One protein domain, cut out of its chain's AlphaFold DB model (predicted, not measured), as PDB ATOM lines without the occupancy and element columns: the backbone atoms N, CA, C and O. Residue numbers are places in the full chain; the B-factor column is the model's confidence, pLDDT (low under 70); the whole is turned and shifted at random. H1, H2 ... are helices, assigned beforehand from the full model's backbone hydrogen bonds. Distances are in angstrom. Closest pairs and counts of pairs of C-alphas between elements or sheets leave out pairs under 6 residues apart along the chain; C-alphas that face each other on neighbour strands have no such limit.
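Overview. This is residues 30 to 147 of the 148 residues of an uncharacterized protein of Sphingobium japonicum (strain DSM 16413 / CCM 7287 / MTCC 6362 / UT26 / NBRC 101211 / UT26S) (UniProt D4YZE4). A long helix, H4, forms a spine: H2 crosses its first half and H6 its second, H5 folds back beside it, and H1 reaches outward beyond H2. The printed part has 118 residues with six named helices, H1 to H6 in order; it is all helix, compact, with a radius of gyration of the C-alphas of 15.6 A, and spans 51 by 33 by 19 A.

Along the chain. H1, residues 30 to 49, begins at C-alpha 30 (-43.138, -48.057, 13.331) and is 28.4 A long. H2 is 53 to 67, H3 77 to 82, H4 86 to 112 with 40.3 A, H5 117 to 127, and H6 133 to 146, ending at C-alpha 146 (-14.864, -46.761, 29.937).

Arrangement. H1 and H2 form a hairpin; their closest C-alphas, Ala 48 and Ala 56, are 4.2 A apart. H4, the hub, touches H2, H3, H5 and H6; its closest C-alphas to H6, Gly 107 and Leu 144, are 3.8 A apart, at a steep tilt of 54 degrees. Every O i to N i+4 pair is within hydrogen-bond range in H1, H2, H5 and H6, but 20 of 23 in H4 and 0 of 2 in H3, where 2 of 3 O i to N i+3 pairs are.

Size, cuts and confidence. The printed part has no cut and no long link, and no printed residue is under pLDDT 70.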
ATOM      1  N   GLU A  30     -44.226 -48.324  14.272       78.69
ATOM      2  CA  GLU A  30     -43.138 -48.057  13.331       78.69
ATOM      3  C   GLU A  30     -43.019 -46.569  12.958       78.69
ATOM      4  O   GLU A  30     -41.908 -46.038  12.905       78.69
ATOM      5  N   ASP A  31     -44.142 -45.884  12.735       84.00
ATOM      6  CA  ASP A  31     -44.152 -44.450  12.436       84.00
ATOM      7  C   ASP A  31     -43.783 -43.633  13.678       84.00
ATOM      8  O   ASP A  31     -43.006 -42.685  13.568       84.00
ATOM      9  N   ASP A  32     -44.238 -44.053  14.862       85.75
ATOM     10  CA  ASP A  32     -43.883 -43.420  16.136       85.75
ATOM     11  C   ASP A  32     -42.375 -43.534  16.425       85.75
ATOM     12  O   ASP A  32     -41.739 -42.556  16.823       85.75
ATOM     13  N   ILE A  33     -41.765 -44.701  16.173       85.81
ATOM     14  CA  ILE A  33     -40.311 -44.904  16.316       85.81
ATOM     15  C   ILE A  33     -39.542 -44.036  15.314       85.81
ATOM     16  O   ILE A  33     -38.556 -43.395  15.685       85.81
ATOM     17  N   LYS A  34     -39.985 -43.984  14.050       87.81
ATOM     18  CA  LYS A  34     -39.364 -43.130  13.024       87.81
ATOM     19  C   LYS A  34     -39.467 -41.654  13.392       87.81
ATOM     20  O   LYS A  34     -38.507 -40.915  13.183       87.81
ATOM     21  N   GLN A  35     -40.602 -41.221  13.933       90.75
ATOM     22  CA  GLN A  35     -40.785 -39.841  14.361       90.75
ATOM     23  C   GLN A  35     -39.903 -39.514  15.567       90.75
ATOM     24  O   GLN A  35     -39.188 -38.519  15.534       90.75
ATOM     25  N   ALA A  36     -39.849 -40.392  16.572       90.50
ATOM     26  CA  ALA A  36     -38.958 -40.225  17.718       90.50
ATOM     27  C   ALA A  36     -37.478 -40.139  17.300       90.50
ATOM     28  O   ALA A  36     -36.738 -39.317  17.839       90.50
ATOM     29  N   CYS A  37     -37.060 -40.945  16.316       92.31
ATOM     30  CA  CYS A  37     -35.722 -40.873  15.726       92.31
ATOM     31  C   CYS A  37     -35.443 -39.493  15.117       92.31
ATOM     32  O   CYS A  37     -34.442 -38.859  15.452       92.31
ATOM     33  N   LYS A  38     -36.362 -38.988  14.285       93.38
ATOM     34  CA  LYS A  38     -36.241 -37.661  13.663       93.38
ATOM     35  C   LYS A  38     -36.192 -36.542  14.699       93.38
ATOM     36  O   LYS A  38     -35.352 -35.658  14.577       93.38
ATOM     37  N   ASP A  39     -37.052 -36.588  15.710       94.88
ATOM     38  CA  ASP A  39     -37.120 -35.559  16.751       94.88
ATOM     39  C   ASP A  39     -35.832 -35.522  17.585       94.88
ATOM     40  O   ASP A  39     -35.331 -34.449  17.926       94.88
ATOM     41  N   GLU A  40     -35.268 -36.688  17.909       95.06
ATOM     42  CA  GLU A  40     -34.005 -36.787  18.640       95.06
ATOM     43  C   GLU A  40     -32.833 -36.261  17.802       95.06
ATOM     44  O   GLU A  40     -32.077 -35.406  18.270       95.06
ATOM     45  N   GLN A  41     -32.719 -36.701  16.545       96.38
ATOM     46  CA  GLN A  41     -31.682 -36.225  15.631       96.38
ATOM     47  C   GLN A  41     -31.794 -34.718  15.366       96.38
ATOM     48  O   GLN A  41     -30.775 -34.032  15.345       96.38
ATOM     49  N   ALA A  42     -33.011 -34.184  15.224       95.69
ATOM     50  CA  ALA A  42     -33.246 -32.755  15.038       95.69
ATOM     51  C   ALA A  42     -32.714 -31.935  16.221       95.69
ATOM     52  O   ALA A  42     -32.000 -30.961  16.006       95.69
ATOM     53  N   ARG A  43     -32.946 -32.372  17.468       96.75
ATOM     54  CA  ARG A  43     -32.394 -31.699  18.660       96.75
ATOM     55  C   ARG A  43     -30.867 -31.712  18.687       96.75
ATOM     56  O   ARG A  43     -30.242 -30.734  19.093       96.75
ATOM     57  N   VAL A  44     -30.253 -32.822  18.276       97.19
ATOM     58  CA  VAL A  44     -28.789 -32.927  18.186       97.19
ATOM     59  C   VAL A  44     -28.250 -31.991  17.104       97.19
ATOM     60  O   VAL A  44     -27.255 -31.309  17.343       97.19
ATOM     61  N   LEU A  45     -28.923 -31.921  15.952       96.31
ATOM     62  CA  LEU A  45     -28.570 -31.028  14.851       96.31
ATOM     63  C   LEU A  45     -28.718 -29.557  15.233       96.31
ATOM     64  O   LEU A  45     -27.772 -28.804  15.036       96.31
ATOM     65  N   GLU A  46     -29.840 -29.157  15.833       96.31
ATOM     66  CA  GLU A  46     -30.070 -27.793  16.331       96.31
ATOM     67  C   GLU A  46     -28.970 -27.354  17.304       96.31
ATOM     68  O   GLU A  46     -28.467 -26.235  17.220       96.31
ATOM     69  N   ARG A  47     -28.540 -28.259  18.192       95.75
ATOM     70  CA  ARG A  47     -27.396 -28.010  19.075       95.75
ATOM     71  C   ARG A  47     -26.090 -27.883  18.291       95.75
ATOM     72  O   ARG A  47     -25.308 -26.988  18.586       95.75
ATOM     73  N   ALA A  48     -25.836 -28.775  17.335       96.25
ATOM     74  CA  ALA A  48     -24.585 -28.804  16.580       96.25
ATOM     75  C   ALA A  48     -24.395 -27.547  15.719       96.25
ATOM     76  O   ALA A  48     -23.322 -26.957  15.756       96.25
ATOM     77  N   ILE A  49     -25.424 -27.099  14.993       94.38
ATOM     78  CA  ILE A  49     -25.327 -25.926  14.101       94.38
ATOM     79  C   ILE A  49     -25.142 -24.603  14.859       94.38
ATOM     80  O   ILE A  49     -24.681 -23.620  14.288       94.38
ATOM     81  N   ALA A  50     -25.492 -24.566  16.147       95.25
ATOM     82  CA  ALA A  50     -25.283 -23.403  17.005       95.25
ATOM     83  C   ALA A  50     -23.839 -23.293  17.534       95.25
ATOM     84  O   ALA A  50     -23.512 -22.332  18.234       95.25
ATOM     85  N   LEU A  51     -22.985 -24.277  17.242       96.50
ATOM     86  CA  LEU A  51     -21.619 -24.361  17.743       96.50
ATOM     87  C   LEU A  51     -20.594 -24.059  16.640       96.50
ATOM     88  O   LEU A  51     -20.853 -24.297  15.461       96.50
ATOM     89  N   PRO A  52     -19.386 -23.593  17.007       97.12
ATOM     90  CA  PRO A  52     -18.255 -23.580  16.089       97.12
ATOM     91  C   PRO A  52     -17.982 -24.976  15.517       97.12
ATOM     92  O   PRO A  52     -18.170 -25.983  16.203       97.12
ATOM     93  N   LEU A  53     -17.463 -25.035  14.287       97.88
ATOM     94  CA  LEU A  53     -17.238 -26.285  13.547       97.88
ATOM     95  C   LEU A  53     -16.587 -27.427  14.366       97.88
ATOM     96  O   LEU A  53     -17.107 -28.542  14.297       97.88
ATOM     97  N   PRO A  54     -15.510 -27.214  15.155       98.12
ATOM     98  CA  PRO A  54     -14.903 -28.286  15.953       98.12
ATOM     99  C   PRO A  54     -15.907 -28.965  16.894       98.12
ATOM    100  O   PRO A  54     -16.015 -30.191  16.938       98.12
ATOM    101  N   ASP A  55     -16.682 -28.154  17.611       98.25
ATOM    102  CA  ASP A  55     -17.643 -28.597  18.616       98.25
ATOM    103  C   ASP A  55     -18.937 -29.130  17.977       98.25
ATOM    104  O   ASP A  55     -19.565 -30.050  18.511       98.25
ATOM    105  N   ALA A  56     -19.316 -28.609  16.807       98.12
ATOM    106  CA  ALA A  56     -20.403 -29.145  15.990       98.12
ATOM    107  C   ALA A  56     -20.088 -30.579  15.529       98.12
ATOM    108  O   ALA A  56     -20.903 -31.490  15.695       98.12
ATOM    109  N   VAL A  57     -18.867 -30.803  15.021       98.44
ATOM    110  CA  VAL A  57     -18.386 -32.135  14.631       98.44
ATOM    111  C   VAL A  57     -18.327 -33.063  15.842       98.44
ATOM    112  O   VAL A  57     -18.824 -34.185  15.755       98.44
ATOM    113  N   PHE A  58     -17.798 -32.602  16.982       98.25
ATOM    114  CA  PHE A  58     -17.802 -33.394  18.216       98.25
ATOM    115  C   PHE A  58     -19.219 -33.793  18.632       98.25
ATOM    116  O   PHE A  58     -19.463 -34.952  18.952       98.25
ATOM    117  N   THR A  59     -20.167 -32.859  18.583       97.94
ATOM    118  CA  THR A  59     -21.560 -33.092  18.978       97.94
ATOM    119  C   THR A  59     -22.213 -34.208  18.163       97.94
ATOM    120  O   THR A  59     -22.855 -35.087  18.739       97.94
ATOM    121  N   ILE A  60     -22.029 -34.197  16.839       98.06
ATOM    122  CA  ILE A  60     -22.567 -35.227  15.939       98.06
ATOM    123  C   ILE A  60     -21.842 -36.559  16.146       98.06
ATOM    124  O   ILE A  60     -22.481 -37.605  16.259       98.06
ATOM    125  N   PHE A  61     -20.512 -36.524  16.233       97.44
ATOM    126  CA  PHE A  61     -19.687 -37.709  16.444       97.44
ATOM    127  C   PHE A  61     -20.059 -38.427  17.746       97.44
ATOM    128  O   PHE A  61     -20.386 -39.611  17.741       97.44
ATOM    129  N   HIS A  62     -20.080 -37.693  18.858       95.62
ATOM    130  CA  HIS A  62     -20.389 -38.231  20.174       95.62
ATOM    131  C   HIS A  62     -21.806 -38.811  20.235       95.62
ATOM    132  O   HIS A  62     -22.009 -39.875  20.821       95.62
ATOM    133  N   TYR A  63     -22.777 -38.156  19.591       96.12
ATOM    134  CA  TYR A  63     -24.114 -38.721  19.451       96.12
ATOM    135  C   TYR A  63     -24.073 -40.070  18.727       96.12
ATOM    136  O   TYR A  63     -24.494 -41.076  19.291       96.12
ATOM    137  N   ASN A  64     -23.518 -40.101  17.511       96.12
ATOM    138  CA  ASN A  64     -23.506 -41.286  16.651       96.12
ATOM    139  C   ASN A  64     -22.848 -42.503  17.303       96.12
ATOM    140  O   ASN A  64     -23.306 -43.632  17.092       96.12
ATOM    141  N   GLU A  65     -21.795 -42.254  18.077       91.75
ATOM    142  CA  GLU A  65     -20.967 -43.280  18.691       91.75
ATOM    143  C   GLU A  65     -21.445 -43.726  20.082       91.75
ATOM    144  O   GLU A  65     -21.251 -44.883  20.460       91.75
ATOM    145  N   ARG A  66     -22.054 -42.830  20.875       89.81
ATOM    146  CA  ARG A  66     -22.351 -43.104  22.292       89.81
ATOM    147  C   ARG A  66     -23.815 -42.966  22.683       89.81
ATOM    148  O   ARG A  66     -24.293 -43.770  23.480       89.81
ATOM    149  N   GLU A  67     -24.501 -41.939  22.199       91.44
ATOM    150  CA  GLU A  67     -25.863 -41.620  22.653       91.44
ATOM    151  C   GLU A  67     -26.937 -42.237  21.751       91.44
ATOM    152  O   GLU A  67     -28.053 -42.502  22.200       91.44
ATOM    153  N   ARG A  68     -26.594 -42.496  20.485       94.12
ATOM    154  CA  ARG A  68     -27.502 -43.018  19.471       94.12
ATOM    155  C   ARG A  68     -28.015 -44.399  19.862       94.12
ATOM    156  O   ARG A  68     -27.257 -45.339  20.111       94.12
ATOM    157  N   ARG A  69     -29.337 -44.552  19.827       90.56
ATOM    158  CA  ARG A  69     -29.991 -45.857  19.963       90.56
ATOM    159  C   ARG A  69     -29.637 -46.741  18.770       90.56
ATOM    160  O   ARG A  69     -29.640 -46.282  17.634       90.56
ATOM    161  N   SER A  70     -29.404 -48.030  19.005       86.62
ATOM    162  CA  SER A  70     -28.911 -48.962  17.976       86.62
ATOM    163  C   SER A  70     -29.766 -49.051  16.703       86.62
ATOM    164  O   SER A  70     -29.234 -49.370  15.644       86.62
ATOM    165  N   HIS A  71     -31.069 -48.775  16.799       86.62
ATOM    166  CA  HIS A  71     -32.033 -48.817  15.694       86.62
ATOM    167  C   HIS A  71     -32.290 -47.449  15.038       86.62
ATOM    168  O   HIS A  71     -33.153 -47.352  14.171       86.62
ATOM    169  N   PHE A  72     -31.599 -46.389  15.464       92.44
ATOM    170  CA  PHE A  72     -31.658 -45.075  14.820       92.44
ATOM    171  C   PHE A  72     -30.510 -44.960  13.829       92.44
ATOM    172  O   PHE A  72     -29.397 -45.371  14.145       92.44
ATOM    173  N   ASP A  73     -30.742 -44.387  12.653       93.06
ATOM    174  CA  ASP A  73     -29.656 -44.122  11.708       93.06
ATOM    175  C   ASP A  73     -28.659 -43.100  12.291       93.06
ATOM    176  O   ASP A  73     -29.027 -42.279  13.139       93.06
ATOM    177  N   PRO A  74     -27.374 -43.140  11.905       96.06
ATOM    178  CA  PRO A  74     -26.431 -42.095  12.283       96.06
ATOM    179  C   PRO A  74     -26.756 -40.780  11.566       96.06
ATOM    180  O   PRO A  74     -27.177 -40.770  10.409       96.06
ATOM    181  N   ILE A  75     -26.492 -39.658  12.234       96.94
ATOM    182  CA  ILE A  75     -26.538 -38.334  11.612       96.94
ATOM    183  C   ILE A  75     -25.316 -38.205  10.690       96.94
ATOM    184  O   ILE A  75     -24.183 -38.291  11.177       96.94
ATOM    185  N   PRO A  76     -25.490 -37.994   9.374       96.81
ATOM    186  CA  PRO A  76     -24.358 -37.851   8.470       96.81
ATOM    187  C   PRO A  76     -23.692 -36.483   8.650       96.81
ATOM    188  O   PRO A  76     -24.369 -35.465   8.755       96.81
ATOM    189  N   PHE A  77     -22.360 -36.420   8.593       97.19
ATOM    190  CA  PHE A  77     -21.624 -35.146   8.679       97.19
ATOM    191  C   PHE A  77     -21.862 -34.207   7.489       97.19
ATOM    192  O   PHE A  77     -21.542 -33.025   7.574       97.19
ATOM    193  N   THR A  78     -22.464 -34.701   6.403       96.81
ATOM    194  CA  THR A  78     -22.832 -33.895   5.230       96.81
ATOM    195  C   THR A  78     -23.802 -32.762   5.567       96.81
ATOM    196  O   THR A  78     -23.848 -31.777   4.840       96.81
ATOM    197  N   VAL A  79     -24.534 -32.857   6.682       95.94
ATOM    198  CA  VAL A  79     -25.382 -31.768   7.200       95.94
ATOM    199  C   VAL A  79     -24.594 -30.490   7.496       95.94
ATOM    200  O   VAL A  79     -25.151 -29.404   7.406       95.94
ATOM    201  N   LEU A  80     -23.297 -30.603   7.802       97.19
ATOM    202  CA  LEU A  80     -22.421 -29.462   8.067       97.19
ATOM    203  C   LEU A  80     -21.884 -28.816   6.782       97.19
ATOM    204  O   LEU A  80     -21.321 -27.730   6.843       97.19
ATOM    205  N   TYR A  81     -22.054 -29.450   5.615       96.88
ATOM    206  CA  TYR A  81     -21.484 -28.959   4.349       96.88
ATOM    207  C   TYR A  81     -22.227 -27.745   3.787       96.88
ATOM    208  O   TYR A  81     -21.780 -27.143   2.814       96.88
ATOM    209  N   VAL A  82     -23.373 -27.400   4.379       93.50
ATOM    210  CA  VAL A  82     -24.139 -26.202   4.023       93.50
ATOM    211  C   VAL A  82     -23.341 -24.940   4.359       93.50
ATOM    212  O   VAL A  82     -23.277 -24.030   3.538       93.50
ATOM    213  N   ASP A  83     -22.681 -24.932   5.521       94.38
ATOM    214  CA  ASP A  83     -21.998 -23.753   6.069       94.38
ATOM    215  C   ASP A  83     -20.476 -23.934   6.190       94.38
ATOM    216  O   ASP A  83     -19.745 -22.990   6.505       94.38
ATOM    217  N   HIS A  84     -19.974 -25.148   5.945       96.62
ATOM    218  CA  HIS A  84     -18.570 -25.493   6.129       96.62
ATOM    219  C   HIS A  84     -18.004 -26.286   4.954       96.62
ATOM    220  O   HIS A  84     -18.676 -27.104   4.333       96.62
ATOM    221  N   ASP A  85     -16.719 -26.070   4.689       97.50
ATOM    222  CA  ASP A  85     -15.982 -26.812   3.676       97.50
ATOM    223  C   ASP A  85     -15.882 -28.316   4.036       97.50
ATOM    224  O   ASP A  85     -15.486 -28.646   5.164       97.50
ATOM    225  N   PRO A  86     -16.209 -29.246   3.114       98.12
ATOM    226  CA  PRO A  86     -16.129 -30.681   3.377       98.12
ATOM    227  C   PRO A  86     -14.746 -31.169   3.828       98.12
ATOM    228  O   PRO A  86     -14.671 -32.079   4.658       98.12
ATOM    229  N   GLU A  87     -13.651 -30.581   3.330       98.19
ATOM    230  CA  GLU A  87     -12.301 -30.973   3.758       98.19
ATOM    231  C   GLU A  87     -12.030 -30.544   5.203       98.19
ATOM    232  O   GLU A  87     -11.505 -31.337   5.993       98.19
ATOM    233  N   ALA A  88     -12.459 -29.338   5.586       98.00
ATOM    234  CA  ALA A  88     -12.402 -28.872   6.969       98.00
ATOM    235  C   ALA A  88     -13.222 -29.768   7.915       98.00
ATOM    236  O   ALA A  88     -12.738 -30.150   8.984       98.00
ATOM    237  N   VAL A  89     -14.438 -30.161   7.519       98.31
ATOM    238  CA  VAL A  89     -15.282 -31.080   8.305       98.31
ATOM    239  C   VAL A  89     -14.605 -32.449   8.453       98.31
ATOM    240  O   VAL A  89     -14.615 -33.031   9.539       98.31
ATOM    241  N   ALA A  90     -13.974 -32.965   7.396       97.94
ATOM    242  CA  ALA A  90     -13.219 -34.216   7.452       97.94
ATOM    243  C   ALA A  90     -11.967 -34.121   8.345       97.94
ATOM    244  O   ALA A  90     -11.625 -35.092   9.026       97.94
ATOM    245  N   ASP A  91     -11.279 -32.973   8.380       98.31
ATOM    246  CA  ASP A  91     -10.151 -32.766   9.296       98.31
ATOM    247  C   ASP A  91     -10.591 -32.774  10.757       98.31
ATOM    248  O   ASP A  91     -10.006 -33.485  11.580       98.31
ATOM    249  N   TRP A  92     -11.674 -32.066  11.071       98.31
ATOM    250  CA  TRP A  92     -12.224 -32.057  12.421       98.31
ATOM    251  C   TRP A  92     -12.753 -33.421  12.854       98.31
ATOM    252  O   TRP A  92     -12.553 -33.785  14.008       98.31
ATOM    253  N   GLN A  93     -13.315 -34.230  11.951       97.88
ATOM    254  CA  GLN A  93     -13.689 -35.614  12.275       97.88
ATOM    255  C   GLN A  93     -12.478 -36.434  12.742       97.88
ATOM    256  O   GLN A  93     -12.547 -37.125  13.760       97.88
ATOM    257  N   ARG A  94     -11.332 -36.316  12.054       97.25
ATOM    258  CA  ARG A  94     -10.090 -36.996  12.466       97.25
ATOM    259  C   ARG A  94      -9.592 -36.502  13.823       97.25
ATOM    260  O   ARG A  94      -9.127 -37.305  14.629       97.25
ATOM    261  N   ARG A  95      -9.672 -35.193  14.084       97.88
ATOM    262  CA  ARG A  95      -9.261 -34.598  15.368       97.88
ATOM    263  C   ARG A  95     -10.175 -35.018  16.512       97.88
ATOM    264  O   ARG A  95      -9.673 -35.380  17.565       97.88
ATOM    265  N   VAL A  96     -11.487 -35.042  16.292       97.31
ATOM    266  CA  VAL A  96     -12.467 -35.526  17.271       97.31
ATOM    267  C   VAL A  96     -12.238 -36.998  17.596       97.31
ATOM    268  O   VAL A  96     -12.257 -37.363  18.764       97.31
ATOM    269  N   SER A  97     -11.951 -37.839  16.600       94.00
ATOM    270  CA  SER A  97     -11.611 -39.243  16.852       94.00
ATOM    271  C   SER A  97     -10.369 -39.381  17.745       94.00
ATOM    272  O   SER A  97     -10.376 -40.186  18.676       94.00
ATOM    273  N   LYS A  98      -9.337 -38.548  17.529       93.81
ATOM    274  CA  LYS A  98      -8.146 -38.501  18.396       93.81
ATOM    275  C   LYS A  98      -8.473 -38.020  19.806       93.81
ATOM    276  O   LYS A  98      -8.104 -38.709  20.754       93.81
ATOM    277  N   LEU A  99      -9.202 -36.910  19.937       95.19
ATOM    278  CA  LEU A  99      -9.701 -36.391  21.213       95.19
ATOM    279  C   LEU A  99     -10.430 -37.504  21.982       95.19
ATOM    280  O   LEU A  99     -10.102 -37.819  23.117       95.19
ATOM    281  N   TRP A 100     -11.356 -38.191  21.323       91.69
ATOM    282  CA  TRP A 100     -12.148 -39.240  21.950       91.69
ATOM    283  C   TRP A 100     -11.315 -40.452  22.386       91.69
ATOM    284  O   TRP A 100     -11.541 -40.990  23.465       91.69
ATOM    285  N   SER A 101     -10.310 -40.849  21.597       89.62
ATOM    286  CA  SER A 101      -9.364 -41.902  21.995       89.62
ATOM    287  C   SER A 101      -8.428 -41.488  23.138       89.62
ATOM    288  O   SER A 101      -8.138 -42.303  24.005       89.62
ATOM    289  N   GLY A 102      -7.983 -40.230  23.183       90.50
ATOM    290  CA  GLY A 102      -7.098 -39.735  24.244       90.50
ATOM    291  C   GLY A 102      -7.797 -39.611  25.599       90.50
ATOM    292  O   GLY A 102      -7.149 -39.702  26.637       90.50
ATOM    293  N   ALA A 103      -9.125 -39.469  25.606       92.12
ATOM    294  CA  ALA A 103      -9.903 -39.401  26.839       92.12
ATOM    295  C   ALA A 103      -9.794 -40.675  27.699       92.12
ATOM    296  O   ALA A 103      -9.966 -40.598  28.915       92.12
ATOM    297  N   TYR A 104      -9.479 -41.834  27.108       89.56
ATOM    298  CA  TYR A 104      -9.248 -43.073  27.862       89.56
ATOM    299  C   TYR A 104      -8.054 -42.958  28.811       89.56
ATOM    300  O   TYR A 104      -8.172 -43.344  29.969       89.56
ATOM    301  N   ASP A 105      -6.948 -42.353  28.366       89.69
ATOM    302  CA  ASP A 105      -5.754 -42.169  29.202       89.69
ATOM    303  C   ASP A 105      -6.042 -41.240  30.392       89.69
ATOM    304  O   ASP A 105      -5.543 -41.455  31.500       89.69
ATOM    305  N   VAL A 106      -6.881 -40.221  30.174       90.62
ATOM    306  CA  VAL A 106      -7.370 -39.325  31.233       90.62
ATOM    307  C   VAL A 106      -8.251 -40.094  32.222       90.62
ATOM    308  O   VAL A 106      -8.094 -39.940  33.435       90.62
ATOM    309  N   GLY A 107      -9.135 -40.959  31.715       90.69
ATOM    310  CA  GLY A 107      -9.973 -41.835  32.529       90.69
ATOM    311  C   GLY A 107      -9.162 -42.806  33.392       90.69
ATOM    312  O   GLY A 107      -9.363 -42.880  34.603       90.69
ATOM    313  N   ASP A 108      -8.183 -43.489  32.798       89.69
ATOM    314  CA  ASP A 108      -7.288 -44.408  33.506       89.69
ATOM    315  C   ASP A 108      -6.493 -43.663  34.593       89.69
ATOM    316  O   ASP A 108      -6.380 -44.129  35.728       89.69
ATOM    317  N   ALA A 109      -5.976 -42.468  34.284       89.25
ATOM    318  CA  ALA A 109      -5.248 -41.641  35.245       89.25
ATOM    319  C   ALA A 109      -6.099 -41.238  36.457       89.25
ATOM    320  O   ALA A 109      -5.588 -41.188  37.579       89.25
ATOM    321  N   TRP A 110      -7.390 -40.969  36.250       88.25
ATOM    322  CA  TRP A 110      -8.321 -40.680  37.338       88.25
ATOM    323  C   TRP A 110      -8.479 -41.871  38.288       88.25
ATOM    324  O   TRP A 110      -8.384 -41.696  39.505       88.25
ATOM    325  N   HIS A 111      -8.654 -43.083  37.749       87.69
ATOM    326  CA  HIS A 111      -8.847 -44.300  38.549       87.69
ATOM    327  C   HIS A 111      -7.585 -44.763  39.282       87.69
ATOM    328  O   HIS A 111      -7.687 -45.395  40.333       87.69
ATOM    329  N   ARG A 112      -6.381 -44.426  38.793       87.94
ATOM    330  CA  ARG A 112      -5.125 -44.759  39.496       87.94
ATOM    331  C   ARG A 112      -4.966 -44.046  40.842       87.94
ATOM    332  O   ARG A 112      -4.217 -44.536  41.685       87.94
ATOM    333  N   HIS A 113      -5.620 -42.897  41.040       83.38
ATOM    334  CA  HIS A 113      -5.504 -42.068  42.249       83.38
ATOM    335  C   HIS A 113      -4.050 -41.745  42.665       83.38
ATOM    336  O   HIS A 113      -3.757 -41.525  43.839       83.38
ATOM    337  N   ASP A 114      -3.127 -41.694  41.705       87.81
ATOM    338  CA  ASP A 114      -1.679 -41.539  41.925       87.81
ATOM    339  C   ASP A 114      -1.196 -40.079  41.805       87.81
ATOM    340  O   ASP A 114       0.004 -39.803  41.818       87.81
ATOM    341  N   GLY A 115      -2.133 -39.134  41.668       88.00
ATOM    342  CA  GLY A 115      -1.856 -37.709  41.488       88.00
ATOM    343  C   GLY A 115      -1.462 -37.307  40.062       88.00
ATOM    344  O   GLY A 115      -1.167 -36.135  39.836       88.00
ATOM    345  N   THR A 116      -1.469 -38.228  39.088       91.44
ATOM    346  CA  THR A 116      -1.102 -37.916  37.691       91.44
ATOM    347  C   THR A 116      -2.244 -37.330  36.857       91.44
ATOM    348  O   THR A 116      -1.975 -36.774  35.791       91.44
ATOM    349  N   TYR A 117      -3.488 -37.397  37.348       90.50
ATOM    350  CA  TYR A 117      -4.697 -36.975  36.632       90.50
ATOM    351  C   TYR A 117      -4.609 -35.560  36.047       90.50
ATOM    352  O   TYR A 117      -4.695 -35.408  34.833       90.50
ATOM    353  N   GLU A 118      -4.373 -34.536  36.874       92.50
ATOM    354  CA  GLU A 118      -4.371 -33.135  36.413       92.50
ATOM    355  C   GLU A 118      -3.303 -32.871  35.347       92.50
ATOM    356  O   GLU A 118      -3.522 -32.118  34.400       92.50
ATOM    357  N   LYS A 119      -2.145 -33.534  35.465       94.06
ATOM    358  CA  LYS A 119      -1.086 -33.428  34.462       94.06
ATOM    359  C   LYS A 119      -1.514 -34.066  33.139       94.06
ATOM    360  O   LYS A 119      -1.382 -33.438  32.096       94.06
ATOM    361  N   ILE A 120      -2.021 -35.298  33.184       93.00
ATOM    362  CA  ILE A 120      -2.443 -36.033  31.984       93.00
ATOM    363  C   ILE A 120      -3.606 -35.317  31.295       93.00
ATOM    364  O   ILE A 120      -3.618 -35.211  30.072       93.00
ATOM    365  N   ARG A 121      -4.534 -34.751  32.070       93.12
ATOM    366  CA  ARG A 121      -5.621 -33.908  31.571       93.12
ATOM    367  C   ARG A 121      -5.104 -32.664  30.841       93.12
ATOM    368  O   ARG A 121      -5.515 -32.400  29.715       93.12
ATOM    369  N   ALA A 122      -4.158 -31.934  31.433       93.50
ATOM    370  CA  ALA A 122      -3.569 -30.752  30.800       93.50
ATOM    371  C   ALA A 122      -2.795 -31.095  29.509       93.50
ATOM    372  O   ALA A 122      -2.906 -30.384  28.504       93.50
ATOM    373  N   ASP A 123      -2.037 -32.196  29.515       94.44
ATOM    374  CA  ASP A 123      -1.324 -32.697  28.333       94.44
ATOM    375  C   ASP A 123      -2.322 -33.096  27.223       94.44
ATOM    376  O   ASP A 123      -2.104 -32.801  26.045       94.44
ATOM    377  N   TYR A 124      -3.451 -33.700  27.602       94.31
ATOM    378  CA  TYR A 124      -4.540 -34.087  26.707       94.31
ATOM    379  C   TYR A 124      -5.216 -32.888  26.023       94.31
ATOM    380  O   TYR A 124      -5.360 -32.896  24.795       94.31
ATOM    381  N   GLU A 125      -5.585 -31.845  26.773       94.62
ATOM    382  CA  GLU A 125      -6.164 -30.619  26.202       94.62
ATOM    383  C   GLU A 125      -5.164 -29.917  25.270       94.62
ATOM    384  O   GLU A 125      -5.506 -29.528  24.150       94.62
ATOM    385  N   THR A 126      -3.893 -29.839  25.685       95.19
ATOM    386  CA  THR A 126      -2.807 -29.232  24.897       95.19
ATOM    387  C   THR A 126      -2.573 -29.970  23.576       95.19
ATOM    388  O   THR A 126      -2.327 -29.340  22.545       95.19
ATOM    389  N   ALA A 127      -2.663 -31.304  23.582       94.06
ATOM    390  CA  ALA A 127      -2.499 -32.129  22.387       94.06
ATOM    391  C   ALA A 127      -3.687 -32.040  21.414       94.06
ATOM    392  O   ALA A 127      -3.533 -32.343  20.227       94.06
ATOM    393  N   ASN A 128      -4.861 -31.611  21.887       94.88
ATOM    394  CA  ASN A 128      -6.093 -31.559  21.106       94.88
ATOM    395  C   ASN A 128      -6.705 -30.150  21.104       94.88
ATOM    396  O   ASN A 128      -7.827 -29.990  21.576       94.88
ATOM    397  N   PRO A 129      -6.023 -29.117  20.579       95.31
ATOM    398  CA  PRO A 129      -6.507 -27.744  20.662       95.31
ATOM    399  C   PRO A 129      -7.699 -27.479  19.731       95.31
ATOM    400  O   PRO A 129      -7.820 -28.071  18.655       95.31
ATOM    401  N   GLY A 130      -8.510 -26.489  20.105       95.19
ATOM    402  CA  GLY A 130      -9.553 -25.911  19.250       95.19
ATOM    403  C   GLY A 130     -10.985 -26.308  19.600       95.19
ATOM    404  O   GLY A 130     -11.898 -25.883  18.899       95.19
ATOM    405  N   PHE A 131     -11.186 -27.075  20.672       96.62
ATOM    406  CA  PHE A 131     -12.508 -27.344  21.236       96.62
ATOM    407  C   PHE A 131     -12.818 -26.384  22.384       96.62
ATOM    408  O   PHE A 131     -11.916 -25.790  22.979       96.62
ATOM    409  N   ASN A 132     -14.098 -26.228  22.705       95.75
ATOM    410  CA  ASN A 132     -14.500 -25.495  23.899       95.75
ATOM    411  C   ASN A 132     -14.414 -26.367  25.169       95.75
ATOM    412  O   ASN A 132     -14.342 -27.595  25.104       95.75
ATOM    413  N   ALA A 133     -14.463 -25.718  26.338       94.44
ATOM    414  CA  ALA A 133     -14.370 -26.384  27.641       94.44
ATOM    415  C   ALA A 133     -15.408 -27.507  27.825       94.44
ATOM    416  O   ALA A 133     -15.069 -28.602  28.261       94.44
ATOM    417  N   HIS A 134     -16.657 -27.271  27.421       93.62
ATOM    418  CA  HIS A 134     -17.730 -28.254  27.558       93.62
ATOM    419  C   HIS A 134     -17.503 -29.505  26.684       93.62
ATOM    420  O   HIS A 134     -17.873 -30.615  27.068       93.62
ATOM    421  N   THR A 135     -16.868 -29.360  25.519       96.00
ATOM    422  CA  THR A 135     -16.459 -30.497  24.684       96.00
ATOM    423  C   THR A 135     -15.395 -31.349  25.377       96.00
ATOM    424  O   THR A 135     -15.533 -32.574  25.393       96.00
ATOM    425  N   TYR A 136     -14.382 -30.731  25.998       95.00
ATOM    426  CA  TYR A 136     -13.386 -31.470  26.786       95.00
ATOM    427  C   TYR A 136     -14.042 -32.210  27.952       95.00
ATOM    428  O   TYR A 136     -13.886 -33.424  28.049       95.00
ATOM    429  N   GLU A 137     -14.871 -31.526  28.747       92.12
ATOM    430  CA  GLU A 137     -15.589 -32.126  29.882       92.12
ATOM    431  C   GLU A 137     -16.408 -33.359  29.465       92.12
ATOM    432  O   GLU A 137     -16.381 -34.400  30.127       92.12
ATOM    433  N   ARG A 138     -17.120 -33.286  28.332       92.25
ATOM    434  CA  ARG A 138     -17.898 -34.422  27.814       92.25
ATOM    435  C   ARG A 138     -17.031 -35.572  27.314       92.25
ATOM    436  O   ARG A 138     -17.403 -36.733  27.502       92.25
ATOM    437  N   ALA A 139     -15.922 -35.271  26.641       92.75
ATOM    438  CA  ALA A 139     -14.987 -36.289  26.176       92.75
ATOM    439  C   ALA A 139     -14.334 -37.011  27.365       92.75
ATOM    440  O   ALA A 139     -14.318 -38.239  27.400       92.75
ATOM    441  N   GLU A 140     -13.890 -36.261  28.373       90.62
ATOM    442  CA  GLU A 140     -13.319 -36.777  29.621       90.62
ATOM    443  C   GLU A 140     -14.312 -37.655  30.379       90.62
ATOM    444  O   GLU A 140     -13.980 -38.779  30.751       90.62
ATOM    445  N   TYR A 141     -15.557 -37.195  30.548       87.38
ATOM    446  CA  TYR A 141     -16.605 -37.979  31.205       87.38
ATOM    447  C   TYR A 141     -16.835 -39.333  30.524       87.38
ATOM    448  O   TYR A 141     -17.055 -40.347  31.188       87.38
ATOM    449  N   TYR A 142     -16.754 -39.373  29.192       83.25
ATOM    450  CA  TYR A 142     -16.792 -40.631  28.457       83.25
ATOM    451  C   TYR A 142     -15.578 -41.519  28.765       83.25
ATOM    452  O   TYR A 142     -15.762 -42.703  29.052       83.25
ATOM    453  N   GLY A 143     -14.370 -40.950  28.739       83.94
ATOM    454  CA  GLY A 143     -13.134 -41.656  29.076       83.94
ATOM    455  C   GLY A 143     -13.195 -42.303  30.458       83.94
ATOM    456  O   GLY A 143     -12.970 -43.501  30.579       83.94
ATOM    457  N   LEU A 144     -13.629 -41.544  31.468       82.44
ATOM    458  CA  LEU A 144     -13.798 -41.985  32.858       82.44
ATOM    459  C   LEU A 144     -14.743 -43.183  33.024       82.44
ATOM    460  O   LEU A 144     -14.558 -44.004  33.923       82.44
ATOM    461  N   PHE A 145     -15.783 -43.268  32.192       76.88
ATOM    462  CA  PHE A 145     -16.770 -44.344  32.271       76.88
ATOM    463  C   PHE A 145     -16.285 -45.653  31.627       76.88
ATOM    464  O   PHE A 145     -16.813 -46.717  31.947       76.88
ATOM    465  N   LEU A 146     -15.327 -45.592  30.697       72.38
ATOM    466  CA  LEU A 146     -14.864 -46.761  29.937       72.38
ATOM    467  C   LEU A 146     -13.422 -47.186  30.228       72.38
ATOM    468  O   LEU A 146     -13.035 -48.290  29.834       72.38
ATOM    469  N   SER A 147     -12.649 -46.338  30.900       70.94
ATOM    470  CA  SER A 147     -11.364 -46.674  31.517       70.94
ATOM    471  C   SER A 147     -11.504 -47.837  32.502       70.94
ATOM    472  O   SER A 147     -12.569 -48.016  33.103       70.94
TER     473      SER A 147